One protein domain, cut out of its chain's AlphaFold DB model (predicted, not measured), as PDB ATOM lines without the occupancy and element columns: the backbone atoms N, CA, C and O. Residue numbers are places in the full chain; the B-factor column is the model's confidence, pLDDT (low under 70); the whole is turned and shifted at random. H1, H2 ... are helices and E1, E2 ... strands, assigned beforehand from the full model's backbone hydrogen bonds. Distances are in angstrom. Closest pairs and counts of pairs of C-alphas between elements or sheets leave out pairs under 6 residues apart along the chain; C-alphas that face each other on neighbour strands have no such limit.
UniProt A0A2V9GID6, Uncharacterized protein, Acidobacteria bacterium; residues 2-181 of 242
ATOM      1  N   ARG A   2      46.113 -18.751  -5.669       91.19
ATOM      2  CA  ARG A   2      47.150 -19.763  -6.003       91.19
ATOM      3  C   ARG A   2      47.514 -20.689  -4.834       91.19
ATOM      4  O   ARG A   2      47.570 -21.898  -5.024       91.19
ATOM      5  N   LEU A   3      47.711 -20.127  -3.640       89.56
ATOM      6  CA  LEU A   3      47.953 -20.916  -2.426       89.56
ATOM      7  C   LEU A   3      46.770 -21.846  -2.121       89.56
ATOM      8  O   LEU A   3      46.978 -23.026  -1.874       89.56
ATOM      9  N   GLY A   4      45.534 -21.349  -2.244       91.94
ATOM     10  CA  GLY A   4      44.326 -22.165  -2.079       91.94
ATOM     11  C   GLY A   4      44.278 -23.357  -3.040       91.94
ATOM     12  O   GLY A   4      43.963 -24.467  -2.622       91.94
ATOM     13  N   PHE A   5      44.676 -23.164  -4.302       94.94
ATOM     14  CA  PHE A   5      44.779 -24.259  -5.268       94.94
ATOM     15  C   PHE A   5      45.824 -25.300  -4.862       94.94
ATOM     16  O   PHE A   5      45.555 -26.494  -4.911       94.94
ATOM     17  N   GLN A   6      47.003 -24.861  -4.418       94.88
ATOM     18  CA  GLN A   6      48.050 -25.765  -3.939       94.88
ATOM     19  C   GLN A   6      47.595 -26.553  -2.706       94.88
ATOM     20  O   GLN A   6      47.796 -27.764  -2.645       94.88
ATOM     21  N   SER A   7      46.927 -25.895  -1.754       94.00
ATOM     22  CA  SER A   7      46.337 -26.553  -0.587       94.00
ATOM     23  C   SER A   7      45.246 -27.547  -0.979       94.00
ATOM     24  O   SER A   7      45.200 -28.637  -0.419       94.00
ATOM     25  N   PHE A   8      44.403 -27.209  -1.958       95.12
ATOM     26  CA  PHE A   8      43.377 -28.105  -2.488       95.12
ATOM     27  C   PHE A   8      43.992 -29.358  -3.117       95.12
ATOM     28  O   PHE A   8      43.605 -30.473  -2.775       95.12
ATOM     29  N   LEU A   9      44.991 -29.189  -3.987       95.25
ATOM     30  CA  LEU A   9      45.713 -30.309  -4.588       95.25
ATOM     31  C   LEU A   9      46.335 -31.210  -3.518       95.25
ATOM     32  O   LEU A   9      46.153 -32.422  -3.559       95.25
ATOM     33  N   ALA A  10      47.017 -30.620  -2.533       95.44
ATOM     34  CA  ALA A  10      47.642 -31.362  -1.445       95.44
ATOM     35  C   ALA A  10      46.613 -32.128  -0.596       95.44
ATOM     36  O   ALA A  10      46.814 -33.307  -0.308       95.44
ATOM     37  N   ALA A  11      45.492 -31.491  -0.242       94.31
ATOM     38  CA  ALA A  11      44.434 -32.099   0.566       94.31
ATOM     39  C   ALA A  11      43.788 -33.318  -0.110       94.31
ATOM     40  O   ALA A  11      43.371 -34.250   0.575       94.31
ATOM     41  N   HIS A  12      43.739 -33.328  -1.444       94.88
ATOM     42  CA  HIS A  12      43.188 -34.428  -2.240       94.88
ATOM     43  C   HIS A  12      44.249 -35.318  -2.893       94.88
ATOM     44  O   HIS A  12      43.893 -36.212  -3.656       94.88
ATOM     45  N   GLN A  13      45.534 -35.095  -2.596       94.25
ATOM     46  CA  GLN A  13      46.666 -35.831  -3.177       94.25
ATOM     47  C   GLN A  13      46.646 -35.835  -4.718       94.25
ATOM     48  O   GLN A  13      46.935 -36.840  -5.366       94.25
ATOM     49  N   LEU A  14      46.274 -34.700  -5.309       93.25
ATOM     50  CA  LEU A  14      46.157 -34.513  -6.750       93.25
ATOM     51  C   LEU A  14      47.454 -33.954  -7.339       93.25
ATOM     52  O   LEU A  14      48.059 -33.034  -6.787       93.25
ATOM     53  N   ALA A  15      47.843 -34.462  -8.510       91.25
ATOM     54  CA  ALA A  15      48.942 -33.886  -9.275       91.25
ATOM     55  C   ALA A  15      48.552 -32.496  -9.830       91.25
ATOM     56  O   ALA A  15      47.383 -32.304 -10.188       91.25
ATOM     57  N   PRO A  16      49.481 -31.527  -9.940       87.25
ATOM     58  CA  PRO A  16      49.182 -30.171 -10.418       87.25
ATOM     59  C   PRO A  16      48.493 -30.086 -11.788       87.25
ATOM     60  O   PRO A  16      47.697 -29.181 -12.022       87.25
ATOM     61  N   GLU A  17      48.782 -31.026 -12.682       89.62
ATOM     62  CA  GLU A  17      48.252 -31.133 -14.043       89.62
ATOM     63  C   GLU A  17      46.920 -31.891 -14.127       89.62
ATOM     64  O   GLU A  17      46.280 -31.912 -15.178       89.62
ATOM     65  N   SER A  18      46.489 -32.516 -13.027       91.12
ATOM     66  CA  SER A  18      45.303 -33.377 -13.010       91.12
ATOM     67  C   SER A  18      43.985 -32.604 -13.089       91.12
ATOM     68  O   SER A  18      42.955 -33.172 -13.454       91.12
ATOM     69  N   ILE A  19      44.027 -31.306 -12.779       92.69
ATOM     70  CA  ILE A  19      42.906 -30.370 -12.842       92.69
ATOM     71  C   ILE A  19      43.398 -29.018 -13.353       92.69
ATOM     72  O   ILE A  19      44.514 -28.588 -13.058       92.69
ATOM     73  N   ARG A  20      42.555 -28.296 -14.096       93.56
ATOM     74  CA  ARG A  20      42.916 -26.954 -14.560       93.56
ATOM     75  C   ARG A  20      42.826 -25.968 -13.398       93.56
ATOM     76  O   ARG A  20      41.798 -25.884 -12.726       93.56
ATOM     77  N   TYR A  21      43.861 -25.148 -13.221       95.38
ATOM     78  CA  TYR A  21      43.845 -24.054 -12.242       95.38
ATOM     79  C   TYR A  21      42.655 -23.103 -12.449       95.38
ATOM     80  O   TYR A  21      42.042 -22.663 -11.481       95.38
ATOM     81  N   SER A  22      42.291 -22.828 -13.706       96.19
ATOM     82  CA  SER A  22      41.131 -21.997 -14.047       96.19
ATOM     83  C   SER A  22      39.821 -22.559 -13.499       96.19
ATOM     84  O   SER A  22      39.000 -21.787 -13.019       96.19
ATOM     85  N   ASP A  23      39.643 -23.884 -13.524       96.50
ATOM     86  CA  ASP A  23      38.414 -24.517 -13.042       96.50
ATOM     87  C   ASP A  23      38.295 -24.321 -11.538       96.50
ATOM     88  O   ASP A  23      37.264 -23.846 -11.074       96.50
ATOM     89  N   TYR A  24      39.385 -24.575 -10.799       96.12
ATOM     90  CA  TYR A  24      39.456 -24.296  -9.365       96.12
ATOM     91  C   TYR A  24      39.140 -22.828  -9.046       96.12
ATOM     92  O   TYR A  24      38.364 -22.542  -8.137       96.12
ATOM     93  N   VAL A  25      39.730 -21.891  -9.798       96.25
ATOM     94  CA  VAL A  25      39.488 -20.457  -9.602       96.25
ATOM     95  C   VAL A  25      38.015 -20.123  -9.798       96.25
ATOM     96  O   VAL A  25      37.442 -19.473  -8.930       96.25
ATOM     97  N   ILE A  26      37.399 -20.599 -10.882       97.50
ATOM     98  CA  ILE A  26      35.984 -20.365 -11.192       97.50
ATOM     99  C   ILE A  26      35.088 -20.913 -10.080       97.50
ATOM    100  O   ILE A  26      34.261 -20.170  -9.557       97.50
ATOM    101  N   VAL A  27      35.266 -22.177  -9.675       97.56
ATOM    102  CA  VAL A  27      34.400 -22.790  -8.652       97.56
ATOM    103  C   VAL A  27      34.544 -22.112  -7.298       97.56
ATOM    104  O   VAL A  27      33.551 -21.833  -6.633       97.56
ATOM    105  N   ARG A  28      35.772 -21.793  -6.881       96.75
ATOM    106  CA  ARG A  28      36.023 -21.168  -5.581       96.75
ATOM    107  C   ARG A  28      35.465 -19.746  -5.555       96.75
ATOM    108  O   ARG A  28      34.846 -19.356  -4.569       96.75
ATOM    109  N   LEU A  29      35.662 -18.998  -6.640       97.44
ATOM    110  CA  LEU A  29      35.213 -17.618  -6.771       97.44
ATOM    111  C   LEU A  29      33.689 -17.519  -6.837       97.44
ATOM    112  O   LEU A  29      33.106 -16.713  -6.117       97.44
ATOM    113  N   LEU A  30      33.040 -18.359  -7.650       98.44
ATOM    114  CA  LEU A  30      31.582 -18.394  -7.727       98.44
ATOM    115  C   LEU A  30      30.966 -18.858  -6.412       98.44
ATOM    116  O   LEU A  30      29.947 -18.309  -6.022       98.44
ATOM    117  N   PHE A  31      31.598 -19.778  -5.681       98.31
ATOM    118  CA  PHE A  31      31.132 -20.136  -4.344       98.31
ATOM    119  C   PHE A  31      31.115 -18.931  -3.396       98.31
ATOM    120  O   PHE A  31      30.099 -18.683  -2.752       98.31
ATOM    121  N   GLU A  32      32.209 -18.168  -3.306       98.31
ATOM    122  CA  GLU A  32      32.243 -16.985  -2.433       98.31
ATOM    123  C   GLU A  32      31.304 -15.882  -2.921       98.31
ATOM    124  O   GLU A  32      30.773 -15.116  -2.119       98.31
ATOM    125  N   ALA A  33      31.055 -15.818  -4.227       98.44
ATOM    126  CA  ALA A  33      30.104 -14.882  -4.792       98.44
ATOM    127  C   ALA A  33      28.655 -15.228  -4.431       98.44
ATOM    128  O   ALA A  33      27.915 -14.348  -3.988       98.44
ATOM    129  N   THR A  34      28.265 -16.494  -4.593       98.50
ATOM    130  CA  THR A  34      26.868 -16.936  -4.507       98.50
ATOM    131  C   THR A  34      26.456 -17.469  -3.141       98.50
ATOM    132  O   THR A  34      25.277 -17.747  -2.939       98.50
ATOM    133  N   ARG A  35      27.391 -17.686  -2.210       98.00
ATOM    134  CA  ARG A  35      27.031 -18.107  -0.851       98.00
ATOM    135  C   ARG A  35      26.251 -17.012  -0.121       98.00
ATOM    136  O   ARG A  35      26.415 -15.821  -0.388       98.00
ATOM    137  N   ASP A  36      25.455 -17.427   0.853       97.94
ATOM    138  CA  ASP A  36      24.819 -16.533   1.811       97.94
ATOM    139  C   ASP A  36      25.851 -15.632   2.496       97.94
ATOM    140  O   ASP A  36      26.919 -16.089   2.918       97.94
ATOM    141  N   ALA A  37      25.527 -14.341   2.538       97.00
ATOM    142  CA  ALA A  37      26.394 -13.260   2.973       97.00
ATOM    143  C   ALA A  37      27.783 -13.263   2.291       97.00
ATOM    144  O   ALA A  37      28.759 -12.754   2.846       97.00
ATOM    145  N   GLY A  38      27.866 -13.796   1.066       97.25
ATOM    146  CA  GLY A  38      29.026 -13.747   0.176       97.25
ATOM    147  C   GLY A  38      29.173 -12.417  -0.569       97.25
ATOM    148  O   GLY A  38      28.587 -11.400  -0.188       97.25
ATOM    149  N   PHE A  39      29.957 -12.407  -1.653       98.12
ATOM    150  CA  PHE A  39      30.291 -11.175  -2.388       98.12
ATOM    151  C   PHE A  39      29.074 -10.506  -3.010       98.12
ATOM    152  O   PHE A  39      28.986  -9.281  -3.039       98.12
ATOM    153  N   TRP A  40      28.118 -11.288  -3.501       98.50
ATOM    154  CA  TRP A  40      26.924 -10.738  -4.133       98.50
ATOM    155  C   TRP A  40      25.822 -10.407  -3.141       98.50
ATOM    156  O   TRP A  40      24.723 -10.054  -3.561       98.50
ATOM    157  N   ASN A  41      26.111 -10.441  -1.835       97.31
ATOM    158  CA  ASN A  41      25.171 -10.034  -0.797       97.31
ATOM    159  C   ASN A  41      23.839 -10.805  -0.878       97.31
ATOM    160  O   ASN A  41      22.768 -10.243  -0.682       97.31
ATOM    161  N   LEU A  42      23.876 -12.094  -1.206       98.44
ATOM    162  CA  LEU A  42      22.695 -12.942  -1.071       98.44
ATOM    163  C   LEU A  42      22.404 -13.162   0.414       98.44
ATOM    164  O   LEU A  42      23.338 -13.188   1.215       98.44
ATOM    165  N   HIS A  43      21.133 -13.298   0.778       98.00
ATOM    166  CA  HIS A  43      20.735 -13.624   2.142       98.00
ATOM    167  C   HIS A  43      19.949 -14.928   2.179       98.00
ATOM    168  O   HIS A  43      18.966 -15.094   1.454       98.00
ATOM    169  N   TRP A  44      20.374 -15.842   3.041       97.50
ATOM    170  CA  TRP A  44      19.648 -17.065   3.294       97.50
ATOM    171  C   TRP A  44      18.407 -16.808   4.147       97.50
ATOM    172  O   TRP A  44      18.497 -16.257   5.242       97.50
ATOM    173  N   ALA A  45      17.254 -17.258   3.660       96.69
ATOM    174  CA  ALA A  45      16.039 -17.416   4.449       96.69
ATOM    175  C   ALA A  45      15.169 -18.517   3.828       96.69
ATOM    176  O   ALA A  45      15.367 -18.885   2.674       96.69
ATOM    177  N   ILE A  46      14.193 -19.021   4.585       95.69
ATOM    178  CA  ILE A  46      13.209 -19.982   4.070       95.69
ATOM    179  C   ILE A  46      12.304 -19.266   3.062       95.69
ATOM    180  O   ILE A  46      11.709 -18.234   3.388       95.69
ATOM    181  N   THR A  47      12.208 -19.807   1.848       95.50
ATOM    182  CA  THR A  47      11.398 -19.244   0.752       95.50
ATOM    183  C   THR A  47      10.309 -20.198   0.257       95.50
ATOM    184  O   THR A  47       9.412 -19.762  -0.477       95.50
ATOM    185  N   ASP A  48      10.389 -21.482   0.633       93.94
ATOM    186  CA  ASP A  48       9.522 -22.569   0.164       93.94
ATOM    187  C   ASP A  48       9.437 -22.642  -1.376       93.94
ATOM    188  O   ASP A  48       8.386 -22.935  -1.958       93.94
ATOM    189  N   GLN A  49      10.535 -22.315  -2.066       95.19
ATOM    190  CA  GLN A  49      10.625 -22.376  -3.526       95.19
ATOM    191  C   GLN A  49      11.254 -23.697  -3.994       95.19
ATOM    192  O   GLN A  49      11.920 -24.385  -3.227       95.19
ATOM    193  N   PRO A  50      11.043 -24.094  -5.261       93.56
ATOM    194  CA  PRO A  50      11.721 -25.262  -5.817       93.56
ATOM    195  C   PRO A  50      13.249 -25.051  -5.905       93.56
ATOM    196  O   PRO A  50      13.679 -23.908  -6.042       93.56
ATOM    197  N   PRO A  51      14.059 -26.131  -5.978       94.69
ATOM    198  CA  PRO A  51      15.528 -26.089  -5.930       94.69
ATOM    199  C   PRO A  51      16.158 -25.558  -7.229       94.69
ATOM    200  O   PRO A  51      16.793 -26.286  -8.002       94.69
ATOM    201  N   ASN A  52      15.925 -24.282  -7.523       97.44
ATOM    202  CA  ASN A  52      16.436 -23.585  -8.688       97.44
ATOM    203  C   ASN A  52      16.601 -22.078  -8.454       97.44
ATOM    204  O   ASN A  52      16.104 -21.545  -7.475       97.44
ATOM    205  N   SER A  53      17.305 -21.380  -9.346       98.12
ATOM    206  CA  SER A  53      17.642 -19.967  -9.127       98.12
ATOM    207  C   SER A  53      16.687 -18.946  -9.762       98.12
ATOM    208  O   SER A  53      16.975 -17.749  -9.723       98.12
ATOM    209  N   ASP A  54      15.528 -19.356 -10.300       97.88
ATOM    210  CA  ASP A  54      14.598 -18.467 -11.032       97.88
ATOM    211  C   ASP A  54      14.217 -17.217 -10.231       97.88
ATOM    212  O   ASP A  54      14.168 -16.102 -10.760       97.88
ATOM    213  N   ARG A  55      13.935 -17.397  -8.937       97.75
ATOM    214  CA  ARG A  55      13.512 -16.315  -8.044       97.75
ATOM    215  C   ARG A  55      14.633 -15.340  -7.732       97.75
ATOM    216  O   ARG A  55      14.355 -14.153  -7.572       97.75
ATOM    217  N   ILE A  56      15.880 -15.799  -7.697       98.62
ATOM    218  CA  ILE A  56      17.042 -14.920  -7.538       98.62
ATOM    219  C   ILE A  56      17.157 -14.008  -8.762       98.62
ATOM    220  O   ILE A  56      17.220 -12.787  -8.615       98.62
ATOM    221  N   TRP A  57      17.064 -14.570  -9.974       98.25
ATOM    222  CA  TRP A  57      17.070 -13.780 -11.212       98.25
ATOM    223  C   TRP A  57      15.914 -12.773 -11.258       98.25
ATOM    224  O   TRP A  57      16.110 -11.622 -11.642       98.25
ATOM    225  N   GLN A  58      14.709 -13.170 -10.833       97.44
ATOM    226  CA  GLN A  58      13.553 -12.267 -10.756       97.44
ATOM    227  C   GLN A  58      13.765 -11.107  -9.776       97.44
ATOM    228  O   GLN A  58      13.385  -9.980 -10.091       97.44
ATOM    229  N   GLN A  59      14.370 -11.357  -8.613       98.19
ATOM    230  CA  GLN A  59      14.694 -10.310  -7.640       98.19
ATOM    231  C   GLN A  59      15.722  -9.333  -8.214       98.19
ATOM    232  O   GLN A  59      15.503  -8.122  -8.199       98.19
ATOM    233  N   TRP A  60      16.792  -9.859  -8.814       98.50
ATOM    234  CA  TRP A  60      17.869  -9.064  -9.397       98.50
ATOM    235  C   TRP A  60      17.428  -8.129 -10.524       98.50
ATOM    236  O   TRP A  60      18.021  -7.062 -10.658       98.50
ATOM    237  N   LYS A  61      16.356  -8.447 -11.269       96.81
ATOM    238  CA  LYS A  61      15.770  -7.532 -12.273       96.81
ATOM    239  C   LYS A  61      15.401  -6.161 -11.704       96.81
ATOM    240  O   LYS A  61      15.433  -5.181 -12.439       96.81
ATOM    241  N   ASN A  62      15.049  -6.097 -10.421       94.50
ATOM    242  CA  ASN A  62      14.525  -4.888  -9.784       94.50
ATOM    243  C   ASN A  62      15.556  -4.189  -8.877       94.50
ATOM    244  O   ASN A  62      15.215  -3.244  -8.166       94.50
ATOM    245  N   VAL A  63      16.816  -4.642  -8.863       96.50
ATOM    246  CA  VAL A  63      17.859  -4.046  -8.016       96.50
ATOM    247  C   VAL A  63      18.545  -2.897  -8.751       96.50
ATOM    248  O   VAL A  63      19.469  -3.088  -9.537       96.50
ATOM    249  N   GLU A  64      18.113  -1.674  -8.454       94.00
ATOM    250  CA  GLU A  64      18.663  -0.461  -9.081       94.00
ATOM    251  C   GLU A  64      19.824   0.165  -8.299       94.00
ATOM    252  O   GLU A  64      20.671   0.849  -8.871       94.00
ATOM    253  N   LYS A  65      19.851  -0.031  -6.977       94.88
ATOM    254  CA  LYS A  65      20.812   0.599  -6.056       94.88
ATOM    255  C   LYS A  65      21.385  -0.455  -5.106       94.88
ATOM    256  O   LYS A  65      20.998  -0.481  -3.933       94.88
ATOM    257  N   PRO A  66      22.235  -1.368  -5.612       96.31
ATOM    258  CA  PRO A  66      22.878  -2.366  -4.769       96.31
ATOM    259  C   PRO A  66      23.744  -1.685  -3.702       96.31
ATOM    260  O   PRO A  66      24.255  -0.583  -3.892       96.31
ATOM    261  N   SER A  67      23.884  -2.335  -2.553       94.06
ATOM    262  CA  SER A  67      24.661  -1.821  -1.430       94.06
ATOM    263  C   SER A  67      25.169  -2.978  -0.588       94.06
ATOM    264  O   SER A  67      24.454  -3.960  -0.400       94.06
ATOM    265  N   ALA A  68      26.349  -2.809   0.006       92.88
ATOM    266  CA  ALA A  68      26.896  -3.762   0.962       92.88
ATOM    267  C   ALA A  68      26.006  -3.959   2.205       92.88
ATOM    268  O   ALA A  68      26.101  -4.994   2.859       92.88
ATOM    269  N   LEU A  69      25.121  -2.999   2.504       94.56
ATOM    270  CA  LEU A  69      24.244  -3.008   3.680       94.56
ATOM    271  C   LEU A  69      22.921  -3.753   3.471       94.56
ATOM    272  O   LEU A  69      22.147  -3.903   4.413       94.56
ATOM    273  N   LYS A  70      22.608  -4.147   2.234       94.38
ATOM    274  CA  LYS A  70      21.342  -4.798   1.890       94.38
ATOM    275  C   LYS A  70      21.607  -6.069   1.111       94.38
ATOM    276  O   LYS A  70      22.585  -6.149   0.364       94.38
ATOM    277  N   SER A  71      20.720  -7.043   1.272       97.19
ATOM    278  CA  SER A  71      20.750  -8.215   0.416       97.19
ATOM    279  C   SER A  71      20.349  -7.842  -1.013       97.19
ATOM    280  O   SER A  71      19.516  -6.956  -1.225       97.19
ATOM    281  N   THR A  72      20.960  -8.485  -2.008       98.38
ATOM    282  CA  THR A  72      20.576  -8.310  -3.421       98.38
ATOM    283  C   THR A  72      19.458  -9.262  -3.824       98.38
ATOM    284  O   THR A  72      18.667  -8.934  -4.703       98.38
ATOM    285  N   ALA A  73      19.375 -10.417  -3.164       98.38
ATOM    286  CA  ALA A  73      18.240 -11.325  -3.196       98.38
ATOM    287  C   ALA A  73      18.222 -12.188  -1.926       98.38
ATOM    288  O   ALA A  73      19.256 -12.387  -1.278       98.38
ATOM    289  N   THR A  74      17.040 -12.695  -1.595       98.19
ATOM    290  CA  THR A  74      16.813 -13.685  -0.540       98.19
ATOM    291  C   THR A  74      16.500 -15.036  -1.177       98.19
ATOM    292  O   THR A  74      15.724 -15.084  -2.134       98.19
ATOM    293  N   ALA A  75      17.112 -16.108  -0.675       98.19
ATOM    294  CA  ALA A  75      16.998 -17.451  -1.243       98.19
ATOM    295  C   ALA A  75      17.312 -18.542  -0.210       98.19
ATOM    296  O   ALA A  75      18.110 -18.316   0.697       98.19
ATOM    297  N   GLU A  76      16.742 -19.734  -0.363       97.50
ATOM    298  CA  GLU A  76      17.058 -20.879   0.494       97.50
ATOM    299  C   GLU A  76      18.321 -21.633   0.013       97.50
ATOM    300  O   GLU A  76      18.956 -21.295  -0.988       97.50
ATOM    301  N   CYS A  77      18.758 -22.647   0.762       97.56
ATOM    302  CA  CYS A  77      20.014 -23.360   0.540       97.56
ATOM    303  C   CYS A  77      20.073 -24.079  -0.816       97.56
ATOM    304  O   CYS A  77      21.142 -24.174  -1.423       97.56
ATOM    305  N   ASP A  78      18.936 -24.553  -1.312       97.44
ATOM    306  CA  ASP A  78      18.803 -25.215  -2.600       97.44
ATOM    307  C   ASP A  78      18.807 -24.227  -3.773       97.44
ATOM    308  O   ASP A  78      19.520 -24.464  -4.745       97.44
ATOM    309  N   GLU A  79      18.122 -23.091  -3.656       98.62
ATOM    310  CA  GLU A  79      18.160 -21.985  -4.618       98.62
ATOM    311  C   GLU A  79      19.582 -21.409  -4.750       98.62
ATOM    312  O   GLU A  79      20.084 -21.222  -5.862       98.62
ATOM    313  N   LEU A  80      20.283 -21.190  -3.626       98.62
ATOM    314  CA  LEU A  80      21.679 -20.728  -3.617       98.62
ATOM    315  C   LEU A  80      22.629 -21.762  -4.244       98.62
ATOM    316  O   LEU A  80      23.544 -21.413  -4.992       98.62
ATOM    317  N   SER A  81      22.423 -23.050  -3.950       98.56
ATOM    318  CA  SER A  81      23.196 -24.148  -4.548       98.56
ATOM    319  C   SER A  81      22.937 -24.291  -6.047       98.56
ATOM    320  O   SER A  81      23.866 -24.564  -6.808       98.56
ATOM    321  N   ALA A  82      21.696 -24.082  -6.481       98.62
ATOM    322  CA  ALA A  82      21.316 -24.098  -7.884       98.62
ATOM    323  C   ALA A  82      21.910 -22.913  -8.647       98.62
ATOM    324  O   ALA A  82      22.475 -23.120  -9.717       98.62
ATOM    325  N   LEU A  83      21.877 -21.703  -8.075       98.75
ATOM    326  CA  LEU A  83      22.526 -20.527  -8.658       98.75
ATOM    327  C   LEU A  83      24.018 -20.780  -8.883       98.75
ATOM    328  O   LEU A  83      24.536 -20.534  -9.973       98.75
ATOM    329  N   TYR A  84      24.697 -21.298  -7.858       98.75
ATOM    330  CA  TYR A  84      26.098 -21.688  -7.955       98.75
ATOM    331  C   TYR A  84      26.322 -22.698  -9.087       98.75
ATOM    332  O   TYR A  84      27.152 -22.471  -9.965       98.75
ATOM    333  N   ALA A  85      25.566 -23.800  -9.094       98.56
ATOM    334  CA  ALA A  85      25.737 -24.868 -10.073       98.56
ATOM    335  C   ALA A  85      25.475 -24.386 -11.507       98.56
ATOM    336  O   ALA A  85      26.263 -24.679 -12.407       98.56
ATOM    337  N   PHE A  86      24.424 -23.584 -11.697       98.19
ATOM    338  CA  PHE A  86      24.102 -22.934 -12.961       98.19
ATOM    339  C   PHE A  86      25.264 -22.064 -13.453       98.19
ATOM    340  O   PHE A  86      25.719 -22.226 -14.582       98.19
ATOM    341  N   LEU A  87      25.796 -21.167 -12.618       98.06
ATOM    342  CA  LEU A  87      26.862 -20.251 -13.034       98.06
ATOM    343  C   LEU A  87      28.177 -20.969 -13.339       98.06
ATOM    344  O   LEU A  87      28.874 -20.593 -14.281       98.06
ATOM    345  N   VAL A  88      28.508 -22.015 -12.580       98.06
ATOM    346  CA  VAL A  88      29.706 -22.822 -12.829       98.06
ATOM    347  C   VAL A  88      29.600 -23.569 -14.162       98.06
ATOM    348  O   VAL A  88      30.555 -23.557 -14.944       98.06
ATOM    349  N   GLU A  89      28.431 -24.143 -14.470       96.44
ATOM    350  CA  GLU A  89      28.168 -24.776 -15.771       96.44
ATOM    351  C   GLU A  89      28.318 -23.770 -16.916       96.44
ATOM    352  O   GLU A  89      28.987 -24.059 -17.913       96.44
ATOM    353  N   ARG A  90      27.759 -22.564 -16.751       95.38
ATOM    354  CA  ARG A  90      27.839 -21.471 -17.737       95.38
ATOM    355  C   ARG A  90      29.261 -20.942 -17.915       95.38
ATOM    356  O   ARG A  90      29.610 -20.506 -19.008       95.38
ATOM    357  N   ALA A  91      30.099 -21.051 -16.887       95.94
ATOM    358  CA  ALA A  91      31.535 -20.792 -16.956       95.94
ATOM    359  C   ALA A  91      32.342 -21.973 -17.547       95.94
ATOM    360  O   ALA A  91      33.570 -21.989 -17.473       95.94
ATOM    361  N   ALA A  92      31.660 -22.952 -18.155       95.19
ATOM    362  CA  ALA A  92      32.220 -24.126 -18.820       95.19
ATOM    363  C   ALA A  92      32.963 -25.114 -17.903       95.19
ATOM    364  O   ALA A  92      33.717 -25.964 -18.389       95.19
ATOM    365  N   VAL A  93      32.721 -25.060 -16.591       96.19
ATOM    366  CA  VAL A  93      33.174 -26.091 -15.654       96.19
ATOM    367  C   VAL A  93      32.042 -27.097 -15.461       96.19
ATOM    368  O   VAL A  93      30.944 -26.761 -15.024       96.19
ATOM    369  N   LYS A  94      32.306 -28.350 -15.826       93.31
ATOM    370  CA  LYS A  94      31.309 -29.427 -15.827       93.31
ATOM    371  C   LYS A  94      31.263 -30.178 -14.502       93.31
ATOM    372  O   LYS A  94      32.139 -30.037 -13.647       93.31
ATOM    373  N   SER A  95      30.268 -31.054 -14.388       95.81
ATOM    374  CA  SER A  95      30.111 -31.999 -13.275       95.81
ATOM    375  C   SER A  95      29.863 -31.328 -11.918       95.81
ATOM    376  O   SER A  95      30.320 -31.817 -10.885       95.81
ATOM    377  N   VAL A  96      29.113 -30.226 -11.911       97.69
ATOM    378  CA  VAL A  96      28.542 -29.650 -10.686       97.69
ATOM    379  C   VAL A  96      27.071 -30.011 -10.592       97.69
ATOM    380  O   VAL A  96      26.345 -29.918 -11.576       97.69
ATOM    381  N   GLY A  97      26.632 -30.437  -9.414       97.94
ATOM    382  CA  GLY A  97      25.253 -30.839  -9.170       97.94
ATOM    383  C   GLY A  97      24.793 -30.543  -7.753       97.94
ATOM    384  O   GLY A  97      25.561 -30.042  -6.930       97.94
ATOM    385  N   LEU A  98      23.538 -30.882  -7.472       97.88
ATOM    386  CA  LEU A  98      22.940 -30.739  -6.148       97.88
ATOM    387  C   LEU A  98      23.114 -32.015  -5.314       97.88
ATOM    388  O   LEU A  98      23.070 -33.142  -5.825       97.88
ATOM    389  N   PHE A  99      23.307 -31.817  -4.017       97.75
ATOM    390  CA  PHE A  99      23.522 -32.854  -3.021       97.75
ATOM    391  C   PHE A  99      22.678 -32.566  -1.778       97.75
ATOM    392  O   PHE A  99      22.727 -31.461  -1.245       97.75
ATOM    393  N   TRP A 100      21.955 -33.580  -1.298       96.62
ATOM    394  CA  TRP A 100      21.142 -33.515  -0.079       96.62
ATOM    395  C   TRP A 100      21.851 -34.213   1.090       96.62
ATOM    396  O   TRP A 100      21.664 -35.417   1.304       96.62
ATOM    397  N   PRO A 101      22.698 -33.503   1.863       93.88
ATOM    398  CA  PRO A 101      23.352 -34.076   3.037       93.88
ATOM    399  C   PRO A 101      22.370 -34.433   4.160       93.88
ATOM    400  O   PRO A 101      22.666 -35.331   4.955       93.88
ATOM    401  N   ALA A 102      21.215 -33.764   4.216       90.69
ATOM    402  CA  ALA A 102      20.125 -33.982   5.165       90.69
ATOM    403  C   ALA A 102      18.758 -33.802   4.472       90.69
ATOM    404  O   ALA A 102      18.694 -33.362   3.329       90.69
ATOM    405  N   LEU A 103      17.661 -34.155   5.156       86.62
ATOM    406  CA  LEU A 103      16.308 -34.127   4.572       86.62
ATOM    407  C   LEU A 103      15.841 -32.722   4.162       86.62
ATOM    408  O   LEU A 103      15.091 -32.591   3.206       86.62
ATOM    409  N   ASN A 104      16.282 -31.694   4.880       88.12
ATOM    410  CA  ASN A 104      15.862 -30.302   4.720       88.12
ATOM    411  C   ASN A 104      17.030 -29.383   4.337       88.12
ATOM    412  O   ASN A 104      17.022 -28.202   4.668       88.12
ATOM    413  N   HIS A 105      18.086 -29.934   3.738       94.94
ATOM    414  CA  HIS A 105      19.243 -29.138   3.369       94.94
ATOM    415  C   HIS A 105      19.889 -29.645   2.093       94.94
ATOM    416  O   HIS A 105      20.136 -30.844   1.940       94.94
ATOM    417  N   THR A 106      20.193 -28.692   1.221       96.12
ATOM    418  CA  THR A 106      20.834 -28.896  -0.070       96.12
ATOM    419  C   THR A 106      22.112 -28.074  -0.121       96.12
ATOM    420  O   THR A 106      22.138 -26.911   0.281       96.12
ATOM    421  N   VAL A 107      23.166 -28.681  -0.653       97.62
ATOM    422  CA  VAL A 107      24.411 -28.010  -1.032       97.62
ATOM    423  C   VAL A 107      24.759 -28.372  -2.471       97.62
ATOM    424  O   VAL A 107      24.246 -29.350  -3.022       97.62
ATOM    425  N   ALA A 108      25.669 -27.626  -3.086       98.19
ATOM    426  CA  ALA A 108      26.257 -28.048  -4.346       98.19
ATOM    427  C   ALA A 108      27.443 -28.996  -4.109       98.19
ATOM    428  O   ALA A 108      28.109 -28.964  -3.071       98.19
ATOM    429  N   VAL A 109      27.732 -29.840  -5.097       98.50
ATOM    430  CA  VAL A 109      28.938 -30.670  -5.146       98.50
ATOM    431  C   VAL A 109      29.580 -30.536  -6.516       98.50
ATOM    432  O   VAL A 109      28.918 -30.731  -7.535       98.50
ATOM    433  N   TRP A 110      30.883 -30.264  -6.537       98.44
ATOM    434  CA  TRP A 110      31.700 -30.359  -7.743       98.44
ATOM    435  C   TRP A 110      32.405 -31.715  -7.787       98.44
ATOM    436  O   TRP A 110      33.189 -32.060  -6.902       98.44
ATOM    437  N   VAL A 111      32.095 -32.512  -8.808       98.00
ATOM    438  CA  VAL A 111      32.702 -33.824  -9.032       98.00
ATOM    439  C   VAL A 111      33.918 -33.655  -9.933       98.00
ATOM    440  O   VAL A 111      33.812 -33.555 -11.153       98.00
ATOM    441  N   VAL A 112      35.089 -33.659  -9.313       96.19
ATOM    442  CA  VAL A 112      36.379 -33.583  -9.987       96.19
ATOM    443  C   VAL A 112      36.773 -34.977 -10.460       96.19
ATOM    444  O   VAL A 112      36.832 -35.936  -9.685       96.19
ATOM    445  N   ARG A 113      37.052 -35.090 -11.757       94.75
ATOM    446  CA  ARG A 113      37.544 -36.314 -12.395       94.75
ATOM    447  C   ARG A 113      38.970 -36.056 -12.864       94.75
ATOM    448  O   ARG A 113      39.142 -35.630 -14.006       94.75
ATOM    449  N   PRO A 114      39.967 -36.217 -11.979       90.00
ATOM    450  CA  PRO A 114      41.344 -35.958 -12.351       90.00
ATOM    451  C   PRO A 114      41.770 -36.910 -13.473       90.00
ATOM    452  O   PRO A 114      41.260 -38.028 -13.576       90.00
ATOM    453  N   THR A 115      42.707 -36.477 -14.316       86.94
ATOM    454  CA  THR A 115      43.261 -37.322 -15.394       86.94
ATOM    455  C   THR A 115      43.906 -38.601 -14.857       86.94
ATOM    456  O   THR A 115      43.886 -39.636 -15.519       86.94
ATOM    457  N   THR A 116      44.434 -38.538 -13.633       83.69
ATOM    458  CA  THR A 116      44.998 -39.658 -12.878       83.69
ATOM    459  C   THR A 116      44.486 -39.630 -11.441       83.69
ATOM    460  O   THR A 116      44.520 -38.580 -10.801       83.69
ATOM    461  N   GLY A 117      44.086 -40.783 -10.903       85.19
ATOM    462  CA  GLY A 117      43.647 -40.916  -9.510       85.19
ATOM    463  C   GLY A 117      42.127 -41.039  -9.339       85.19
ATOM    464  O   GLY A 117      41.388 -41.155 -10.320       85.19
ATOM    465  N   PRO A 118      41.648 -41.094  -8.084       91.56
ATOM    466  CA  PRO A 118      40.237 -41.302  -7.794       91.56
ATOM    467  C   PRO A 118      39.397 -40.054  -8.081       91.56
ATOM    468  O   PRO A 118      39.871 -38.922  -8.036       91.56
ATOM    469  N   VAL A 119      38.101 -40.271  -8.316       95.50
ATOM    470  CA  VAL A 119      37.113 -39.188  -8.365       95.50
ATOM    471  C   VAL A 119      37.063 -38.489  -7.010       95.50
ATOM    472  O   VAL A 119      36.886 -39.137  -5.978       95.50
ATOM    473  N   VAL A 120      37.129 -37.162  -7.031       96.69
ATOM    474  CA  VAL A 120      36.979 -36.316  -5.848       96.69
ATOM    475  C   VAL A 120      35.613 -35.637  -5.908       96.69
ATOM    476  O   VAL A 120      35.205 -35.124  -6.947       96.69
ATOM    477  N   ARG A 121      34.875 -35.636  -4.794       97.88
ATOM    478  CA  ARG A 121      33.623 -34.881  -4.658       97.88
ATOM    479  C   ARG A 121      33.831 -33.753  -3.663       97.88
ATOM    480  O   ARG A 121      33.952 -34.000  -2.467       97.88
ATOM    481  N   VAL A 122      33.876 -32.536  -4.181       98.06
ATOM    482  CA  VAL A 122      34.092 -31.314  -3.411       98.06
ATOM    483  C   VAL A 122      32.742 -30.789  -2.949       98.06
ATOM    484  O   VAL A 122      31.892 -30.474  -3.782       98.06
ATOM    485  N   VAL A 123      32.534 -30.701  -1.637       98.06
ATOM    486  CA  VAL A 123      31.319 -30.117  -1.054       98.06
ATOM    487  C   VAL A 123      31.399 -28.595  -1.134       98.06
ATOM    488  O   VAL A 123      32.402 -28.000  -0.742       98.06
ATOM    489  N   VAL A 124      30.338 -27.961  -1.630       97.94
ATOM    490  CA  VAL A 124      30.265 -26.512  -1.838       97.94
ATOM    491  C   VAL A 124      29.066 -25.941  -1.068       97.94
ATOM    492  O   VAL A 124      27.951 -25.894  -1.593       97.94
ATOM    493  N   PRO A 125      29.262 -25.544   0.203       96.25
ATOM    494  CA  PRO A 125      28.164 -25.171   1.091       96.25
ATOM    495  C   PRO A 125      27.740 -23.702   0.945       96.25
ATOM    496  O   PRO A 125      28.203 -22.821   1.667       96.25
ATOM    497  N   THR A 126      26.845 -23.406   0.007       96.31
ATOM    498  CA  THR A 126      26.398 -22.026  -0.278       96.31
ATOM    499  C   THR A 126      25.544 -21.395   0.834       96.31
ATOM    500  O   THR A 126      25.230 -20.214   0.763       96.31
ATOM    501  N   SER A 127      25.217 -22.124   1.902       94.38
ATOM    502  CA  SER A 127      24.644 -21.592   3.147       94.38
ATOM    503  C   SER A 127      25.358 -22.216   4.350       94.38
ATOM    504  O   SER A 127      26.026 -23.237   4.198       94.38
ATOM    505  N   GLN A 128      25.252 -21.607   5.537       90.50
ATOM    506  CA  GLN A 128      25.935 -22.091   6.751       90.50
ATOM    507  C   GLN A 128      25.060 -23.017   7.618       90.50
ATOM    508  O   GLN A 128      25.360 -23.243   8.787       90.50
ATOM    509  N   ILE A 129      23.965 -23.561   7.078       90.00
ATOM    510  CA  ILE A 129      23.097 -24.470   7.837       90.00
ATOM    511  C   ILE A 129      23.871 -25.749   8.178       90.00
ATOM    512  O   ILE A 129      24.442 -26.385   7.299       90.00
ATOM    513  N   PHE A 130      23.851 -26.147   9.454       89.06
ATOM    514  CA  PHE A 130      24.588 -27.302   9.999       89.06
ATOM    515  C   PHE A 130      26.118 -27.193   9.937       89.06
ATOM    516  O   PHE A 130      26.817 -28.187  10.160       89.06
ATOM    517  N   LEU A 131      26.634 -25.997   9.668       88.75
ATOM    518  CA  LEU A 131      28.054 -25.721   9.519       88.75
ATOM    519  C   LEU A 131      28.521 -24.726  10.581       88.75
ATOM    520  O   LEU A 131      27.765 -23.861  11.016       88.75
ATOM    521  N   ASP A 132      29.777 -24.848  10.991       89.38
ATOM    522  CA  ASP A 132      30.424 -23.915  11.915       89.38
ATOM    523  C   ASP A 132      31.348 -22.929  11.183       89.38
ATOM    524  O   ASP A 132      31.427 -22.914   9.955       89.38
ATOM    525  N   GLU A 133      32.043 -22.075  11.932       85.38
ATOM    526  CA  GLU A 133      32.932 -21.051  11.375       85.38
ATOM    527  C   GLU A 133      34.198 -21.582  10.712       85.38
ATOM    528  O   GLU A 133      34.916 -20.827  10.064       85.38
ATOM    529  N   THR A 134      34.471 -22.877  10.824       89.00
ATOM    530  CA  THR A 134      35.595 -23.523  10.143       89.00
ATOM    531  C   THR A 134      35.156 -24.270   8.885       89.00
ATOM    532  O   THR A 134      35.986 -24.629   8.044       89.00
ATOM    533  N   ASP A 135      33.845 -24.446   8.710       91.81
ATOM    534  CA  ASP A 135      33.238 -25.117   7.574       91.81
ATOM    535  C   ASP A 135      33.104 -24.169   6.372       91.81
ATOM    536  O   ASP A 135      32.250 -23.280   6.308       91.81
ATOM    537  N   ARG A 136      33.968 -24.395   5.384       92.50
ATOM    538  CA  ARG A 136      34.120 -23.581   4.170       92.50
ATOM    539  C   ARG A 136      34.026 -24.436   2.904       92.50
ATOM    540  O   ARG A 136      33.589 -25.586   2.940       92.50
ATOM    541  N   PHE A 137      34.436 -23.874   1.769       95.19
ATOM    542  CA  PHE A 137      34.617 -24.625   0.527       95.19
ATOM    543  C   PHE A 137      35.421 -25.911   0.763       95.19
ATOM    544  O   PHE A 137      36.440 -25.886   1.451       95.19
ATOM    545  N   ASP A 138      34.956 -27.021   0.186       96.00
ATOM    546  CA  ASP A 138      35.509 -28.361   0.398       96.00
ATOM    547  C   ASP A 138      35.453 -28.867   1.859       96.00
ATOM    548  O   ASP A 138      36.269 -29.695   2.281       96.00
ATOM    549  N   THR A 139      34.479 -28.395   2.649       94.88
ATOM    550  CA  THR A 139      34.246 -28.916   4.008       94.88
ATOM    551  C   THR A 139      34.064 -30.440   4.014       94.88
ATOM    552  O   THR A 139      33.476 -31.037   3.108       94.88
ATOM    553  N   LYS A 140      34.553 -31.080   5.083       94.56
ATOM    554  CA  LYS A 140      34.385 -32.517   5.350       94.56
ATOM    555  C   LYS A 140      33.188 -32.824   6.254       94.56
ATOM    556  O   LYS A 140      32.943 -33.992   6.543       94.56
ATOM    557  N   LYS A 141      32.433 -31.804   6.685       95.31
ATOM    558  CA  LYS A 141      31.260 -31.953   7.560       95.31
ATOM    559  C   LYS A 141      30.190 -32.854   6.958       95.31
ATOM    560  O   LYS A 141      29.568 -33.650   7.657       95.31
ATOM    561  N   PHE A 142      29.992 -32.743   5.648       96.25
ATOM    562  CA  PHE A 142      29.068 -33.587   4.910       96.25
ATOM    563  C   PHE A 142      29.826 -34.664   4.143       96.25
ATOM    564  O   PHE A 142      30.768 -34.368   3.418       96.25
ATOM    565  N   ASN A 143      29.377 -35.915   4.252       96.44
ATOM    566  CA  ASN A 143      29.906 -37.007   3.440       96.44
ATOM    567  C   ASN A 143      29.322 -36.935   2.011       96.44
ATOM    568  O   ASN A 143      28.161 -37.319   1.827       96.44
ATOM    569  N   PRO A 144      30.102 -36.539   0.982       96.19
ATOM    570  CA  PRO A 144      29.588 -36.348  -0.377       96.19
ATOM    571  C   PRO A 144      29.244 -37.662  -1.100       96.19
ATOM    572  O   PRO A 144      28.743 -37.650  -2.228       96.19
ATOM    573  N   TRP A 145      29.523 -38.810  -0.477       97.00
ATOM    574  CA  TRP A 145      29.219 -40.143  -0.997       97.00
ATOM    575  C   TRP A 145      27.917 -40.727  -0.447       97.00
ATOM    576  O   TRP A 145      27.488 -41.781  -0.911       97.00
ATOM    577  N   ARG A 146      27.245 -40.037   0.490       95.56
ATOM    578  CA  ARG A 146      25.923 -40.445   0.998       95.56
ATOM    579  C   ARG A 146      24.883 -40.536  -0.126       95.56
ATOM    580  O   ARG A 146      24.007 -41.395  -0.092       95.56
ATOM    581  N   GLN A 147      24.997 -39.672  -1.132       95.62
ATOM    582  CA  GLN A 147      24.187 -39.716  -2.344       95.62
ATOM    583  C   GLN A 147      24.938 -40.487  -3.435       95.62
ATOM    584  O   GLN A 147      26.029 -40.091  -3.845       95.62
ATOM    585  N   LYS A 148      24.359 -41.584  -3.939       95.00
ATOM    586  CA  LYS A 148      25.017 -42.471  -4.919       95.00
ATOM    587  C   LYS A 148      25.479 -41.718  -6.172       95.00
ATOM    588  O   LYS A 148      26.642 -41.819  -6.562       95.00
ATOM    589  N   THR A 149      24.589 -40.921  -6.755       95.94
ATOM    590  CA  THR A 149      24.837 -40.178  -7.994       95.94
ATOM    591  C   THR A 149      24.637 -38.689  -7.756       95.94
ATOM    592  O   THR A 149      23.598 -38.281  -7.244       95.94
ATOM    593  N   ILE A 150      25.617 -37.879  -8.153       97.62
ATOM    594  CA  ILE A 150      25.439 -36.433  -8.296       97.62
ATOM    595  C   ILE A 150      25.100 -36.189  -9.763       97.62
ATOM    596  O   ILE A 150      25.928 -36.456 -10.635       97.62
ATOM    597  N   TYR A 151      23.867 -35.765 -10.030       96.69
ATOM    598  CA  TYR A 151      23.447 -35.391 -11.376       96.69
ATOM    599  C   TYR A 151      23.932 -33.981 -11.673       96.69
ATOM    600  O   TYR A 151      23.770 -33.087 -10.845       96.69
ATOM    601  N   GLU A 152      24.534 -33.797 -12.843       97.00
ATOM    602  CA  GLU A 152      24.963 -32.478 -13.293       97.00
ATOM    603  C   GLU A 152      23.756 -31.546 -13.440       97.00
ATOM    604  O   GLU A 152      22.715 -31.929 -13.982       97.00
ATOM    605  N   TYR A 153      23.899 -30.321 -12.943       97.44
ATOM    606  CA  TYR A 153      22.872 -29.297 -13.032       97.44
ATOM    607  C   TYR A 153      22.875 -28.686 -14.435       97.44
ATOM    608  O   TYR A 153      23.690 -27.827 -14.756       97.44
ATOM    609  N   THR A 154      21.966 -29.151 -15.291       95.56
ATOM    610  CA  THR A 154      21.876 -28.739 -16.706       95.56
ATOM    611  C   THR A 154      20.695 -27.815 -16.998       95.56
ATOM    612  O   THR A 154      20.446 -27.460 -18.153       95.56
ATOM    613  N   ARG A 155      19.944 -27.421 -15.961       95.69
ATOM    614  CA  ARG A 155      18.790 -26.533 -16.100       95.69
ATOM    615  C   ARG A 155      19.236 -25.151 -16.582       95.69
ATOM    616  O   ARG A 155      20.299 -24.653 -16.219       95.69
ATOM    617  N   ARG A 156      18.409 -24.531 -17.424       94.69
ATOM    618  CA  ARG A 156      18.573 -23.148 -17.882       94.69
ATOM    619  C   ARG A 156      17.677 -22.239 -17.043       94.69
ATOM    620  O   ARG A 156      16.539 -21.988 -17.419       94.69
ATOM    621  N   ASP A 157      18.189 -21.796 -15.898       96.06
ATOM    622  CA  ASP A 157      17.431 -21.003 -14.914       96.06
ATOM    623  C   ASP A 157      17.108 -19.584 -15.405       96.06
ATOM    624  O   ASP A 157      16.172 -18.935 -14.945       96.06
ATOM    625  N   VAL A 158      17.874 -19.091 -16.376       96.69
ATOM    626  CA  VAL A 158      17.626 -17.808 -17.023       96.69
ATOM    627  C   VAL A 158      18.032 -17.871 -18.497       96.69
ATOM    628  O   VAL A 158      18.864 -18.694 -18.882       96.69
ATOM    629  N   SER A 159      17.421 -17.020 -19.329       94.94
ATOM    630  CA  SER A 159      17.756 -16.903 -20.756       94.94
ATOM    631  C   SER A 159      19.211 -16.482 -20.956       94.94
ATOM    632  O   SER A 159      19.717 -15.621 -20.241       94.94
ATOM    633  N   ASP A 160      19.843 -16.993 -22.009       91.19
ATOM    634  CA  ASP A 160      21.181 -16.587 -22.448       91.19
ATOM    635  C   ASP A 160      21.264 -15.096 -22.823       91.19
ATOM    636  O   ASP A 160      22.342 -14.513 -22.798       91.19
ATOM    637  N   THR A 161      20.124 -14.478 -23.139       94.94
ATOM    638  CA  THR A 161      19.991 -13.045 -23.452       94.94
ATOM    639  C   THR A 161      19.641 -12.190 -22.232       94.94
ATOM    640  O   THR A 161      19.261 -11.032 -22.383       94.94
ATOM    641  N   TYR A 162      19.635 -12.770 -21.032       95.62
ATOM    642  CA  TYR A 162      19.320 -12.030 -19.820       95.62
ATOM    643  C   TYR A 162      20.456 -11.082 -19.451       95.62
ATOM    644  O   TYR A 162      21.608 -11.491 -19.328       95.62
ATOM    645  N   GLU A 163      20.101  -9.826 -19.201       95.75
ATOM    646  CA  GLU A 163      21.025  -8.805 -18.730       95.75
ATOM    647  C   GLU A 163      20.665  -8.402 -17.301       95.75
ATOM    648  O   GLU A 163      19.509  -8.104 -16.983       95.75
ATOM    649  N   LEU A 164      21.671  -8.383 -16.425       97.00
ATOM    650  CA  LEU A 164      21.531  -7.778 -15.104       97.00
ATOM    651  C   LEU A 164      21.391  -6.258 -15.255       97.00
ATOM    652  O   LEU A 164      22.062  -5.671 -16.111       97.00
ATOM    653  N   PRO A 165      20.618  -5.584 -14.383       98.00
ATOM    654  CA  PRO A 165      20.689  -4.134 -14.287       98.00
ATOM    655  C   PRO A 165      22.144  -3.687 -14.122       98.00
ATOM    656  O   PRO A 165      22.866  -4.187 -13.256       98.00
ATOM    657  N   LYS A 166      22.585  -2.730 -14.947       97.56
ATOM    658  CA  LYS A 166      23.983  -2.271 -14.978       97.56
ATOM    659  C   LYS A 166      24.551  -1.909 -13.593       97.56
ATOM    660  O   LYS A 166      25.687  -2.301 -13.324       97.56
ATOM    661  N   PRO A 167      23.813  -1.223 -12.692       98.19
ATOM    662  CA  PRO A 167      24.301  -0.970 -11.336       98.19
ATOM    663  C   PRO A 167      24.613  -2.254 -10.557       98.19
ATOM    664  O   PRO A 167      25.660  -2.340  -9.922       98.19
ATOM    665  N   LEU A 168      23.744  -3.269 -10.646       98.56
ATOM    666  CA  LEU A 168      23.937  -4.562  -9.989       98.56
ATOM    667  C   LEU A 168      25.140  -5.318 -10.557       98.56
ATOM    668  O   LEU A 168      25.961  -5.817  -9.791       98.56
ATOM    669  N   PHE A 169      25.281  -5.354 -11.884       98.12
ATOM    670  CA  PHE A 169      26.438  -5.974 -12.531       98.12
ATOM    671  C   PHE A 169      27.757  -5.335 -12.073       98.12
ATOM    672  O   PHE A 169      28.679  -6.037 -11.660       98.12
ATOM    673  N   ASN A 170      27.831  -4.001 -12.084       98.25
ATOM    674  CA  ASN A 170      29.020  -3.273 -11.642       98.25
ATOM    675  C   ASN A 170      29.345  -3.557 -10.171       98.25
ATOM    676  O   ASN A 170      30.506  -3.776  -9.832       98.25
ATOM    677  N   TYR A 171      28.321  -3.591  -9.314       98.19
ATOM    678  CA  TYR A 171      28.483  -3.957  -7.912       98.19
ATOM    679  C   TYR A 171      29.073  -5.367  -7.769       98.19
ATOM    680  O   TYR A 171      30.050  -5.544  -7.049       98.19
ATOM    681  N   PHE A 172      28.551  -6.360  -8.495       98.38
ATOM    682  CA  PHE A 172      29.066  -7.733  -8.457       98.38
ATOM    683  C   PHE A 172      30.537  -7.836  -8.843       98.38
ATOM    684  O   PHE A 172      31.307  -8.455  -8.107       98.38
ATOM    685  N   VAL A 173      30.939  -7.201  -9.945       98.00
ATOM    686  CA  VAL A 173      32.343  -7.182 -10.379       98.00
ATOM    687  C   VAL A 173      33.222  -6.514  -9.321       98.00
ATOM    688  O   VAL A 173      34.227  -7.082  -8.904       98.00
ATOM    689  N   GLN A 174      32.801  -5.363  -8.797       97.88
ATOM    690  CA  GLN A 174      33.576  -4.642  -7.790       97.88
ATOM    691  C   GLN A 174      33.744  -5.434  -6.485       97.88
ATOM    692  O   GLN A 174      34.802  -5.374  -5.860       97.88
ATOM    693  N   GLN A 175      32.719  -6.164  -6.038       97.81
ATOM    694  CA  GLN A 175      32.836  -7.013  -4.850       97.81
ATOM    695  C   GLN A 175      33.843  -8.145  -5.093       97.81
ATOM    696  O   GLN A 175      34.665  -8.436  -4.226       97.81
ATOM    697  N   MET A 176      33.853  -8.739  -6.289       96.62
ATOM    698  CA  MET A 176      34.857  -9.743  -6.645       96.62
ATOM    699  C   MET A 176      36.271  -9.150  -6.627       96.62
ATOM    700  O   MET A 176      37.152  -9.728  -5.993       96.62
ATOM    701  N   ASP A 177      36.477  -7.966  -7.206       96.44
ATOM    702  CA  ASP A 177      37.782  -7.287  -7.203       96.44
ATOM    703  C   ASP A 177      38.289  -6.984  -5.784       96.44
ATOM    704  O   ASP A 177      39.478  -7.125  -5.494       96.44
ATOM    705  N   LYS A 178      37.389  -6.598  -4.871       96.88
ATOM    706  CA  LYS A 178      37.738  -6.260  -3.481       96.88
ATOM    707  C   LYS A 178      38.167  -7.457  -2.640       96.88
ATOM    708  O   LYS A 178      38.969  -7.271  -1.724       96.88
ATOM    709  N   TYR A 179      37.585  -8.633  -2.883       97.31
ATOM    710  CA  TYR A 179      37.629  -9.740  -1.922       97.31
ATOM    711  C   TYR A 179      38.210 -11.046  -2.479       97.31
ATOM    712  O   TYR A 179      38.684 -11.862  -1.695       97.31
ATOM    713  N   ALA A 180      38.255 -11.259  -3.800       94.88
ATOM    714  CA  ALA A 180      38.675 -12.539  -4.395       94.88
ATOM    715  C   ALA A 180      40.112 -12.973  -4.042       94.88
ATOM    716  O   ALA A 180      40.457 -14.152  -4.156       94.88
ATOM    717  N   GLY A 181      40.970 -12.025  -3.655       94.25
ATOM    718  CA  GLY A 181      42.347 -12.297  -3.249       94.25
ATOM    719  C   GLY A 181      42.496 -12.843  -1.827       94.25
ATOM    720  O   GLY A 181      43.489 -13.521  -1.561       94.25
TER     721      GLY A 181
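What this domain is: This is residues 2 to 181 of the 242 residues of an uncharacterized protein of Acidobacteria bacterium (UniProt A0A2V9GID6). What would one see first in this model? Two helices side by side, H2 and H4, running opposite ways, form the core; H4 packs on a strongly twisted three-stranded sheet, E3 E4 E5, and H5 lies near H2 on the side away from that sheet. A small two-stranded sheet, E1 and E2, sits near the first residues of H4 with H3 close by, H1 stands across the beginning of H2, and the long stretch of residues 125 to 165 runs from E5 round to H5. What are the parts and how large is the whole? The printed part has 180 residues, with five named helices and five named strands in the order H1 H2 E1 H3 E2 H4 E3 E4 E5 H5; the larger sheet has the order E3 - E4 - E5, all antiparallel, and the smaller one is parallel. The class is mixed, helices and strands, with under half of the residues in named elements, and the whole is compact, with a radius of gyration of the C-alphas of 15.9 A and spans of 47 by 35 by 34 A.

How they stand to each other: How do the helices that come first stand? H1, residues 2 to 11, and H2, residues 21 to 34, only just touch, with 3 pairs of C-alphas within 8 A; the closest are those of Phe 5 and Tyr 24, 6.7 A apart, and their lines are about perpendicular at 80 degrees. H2 touches H4, residues 77 to 90, closest at the C-alphas of Thr 34 and Tyr 84, 5.9 A, at a shallow tilt of 34.8 degrees, only just short of steep, opposite ways. What lies between H2 and H4 along the chain? E1, residues 42 to 44, H3, residues 54 to 60, and E2, residues 73 to 75, make a strand-helix-strand unit, two parallel neighbour strands with a helix between them in the chain; N 43 and O 73 are within hydrogen-bond range at 2.9 A. The closest C-alphas of H3 and E2 are those of Ile 56 and Ala 73, 5.8 A. How is the larger sheet built? E3, residues 96 to 102, E4, residues 105 to 112, and E5, residues 120 to 124, form two hairpins and a meander, each strand the antiparallel neighbour of the one before, with N 99 and O 107 at 2.8 A and N 110 and O 122 at 2.9 A, within hydrogen-bond range. H4 is on this sheet at a height over the sheet of 8.3 A and runs along the strands, over E4, at 7 degrees to it on the local plane; the closest C-alphas are those of Asp 78 and Thr 106, 4.9 A. H2 is also on it, and the arrangement is two layers, with H2 and H4 on one face of the sheet. Where is the last helix? H5, residues 166 to 179, is close but not clearly touching H2, with the C-alphas of Ala 33 and Met 176 closest at 7.2 A, and is apart from H4. In H1, H2, H3, H4 and H5 every O i to N i+4 pair is within hydrogen-bond range.

Where its parts are: Where does the first helix begin? H1 begins at C-alpha 2, at (47.150, -19.763, -6.003), and is 14.2 A long. How long are the other longer elements? H2 and H4 each measure 20.0 A, E3 18.5 A, E4 22.2 A and E5 12.5 A; E4 begins at C-alpha 105, at (19.243, -29.138, 3.369). Where does the last helix end? H5, 20.3 A long, ends at C-alpha 179, at (37.629, -9.740, -1.922).

The domain as a whole: How far does it reach? The two C-alphas farthest apart are those of Glu 64 and Gly 117, 47.5 A, while those of Arg 2 and Gly 181, the first and last printed, are 9.3 A apart. Which links are long, and is there a cut? The long links are H3 to E2 and E5 to H5, the latter with 41 residues between them, and the printed part has no cut. How sure is the model? The mean pLDDT of the printed part is 95.6, and no printed residue is under 70.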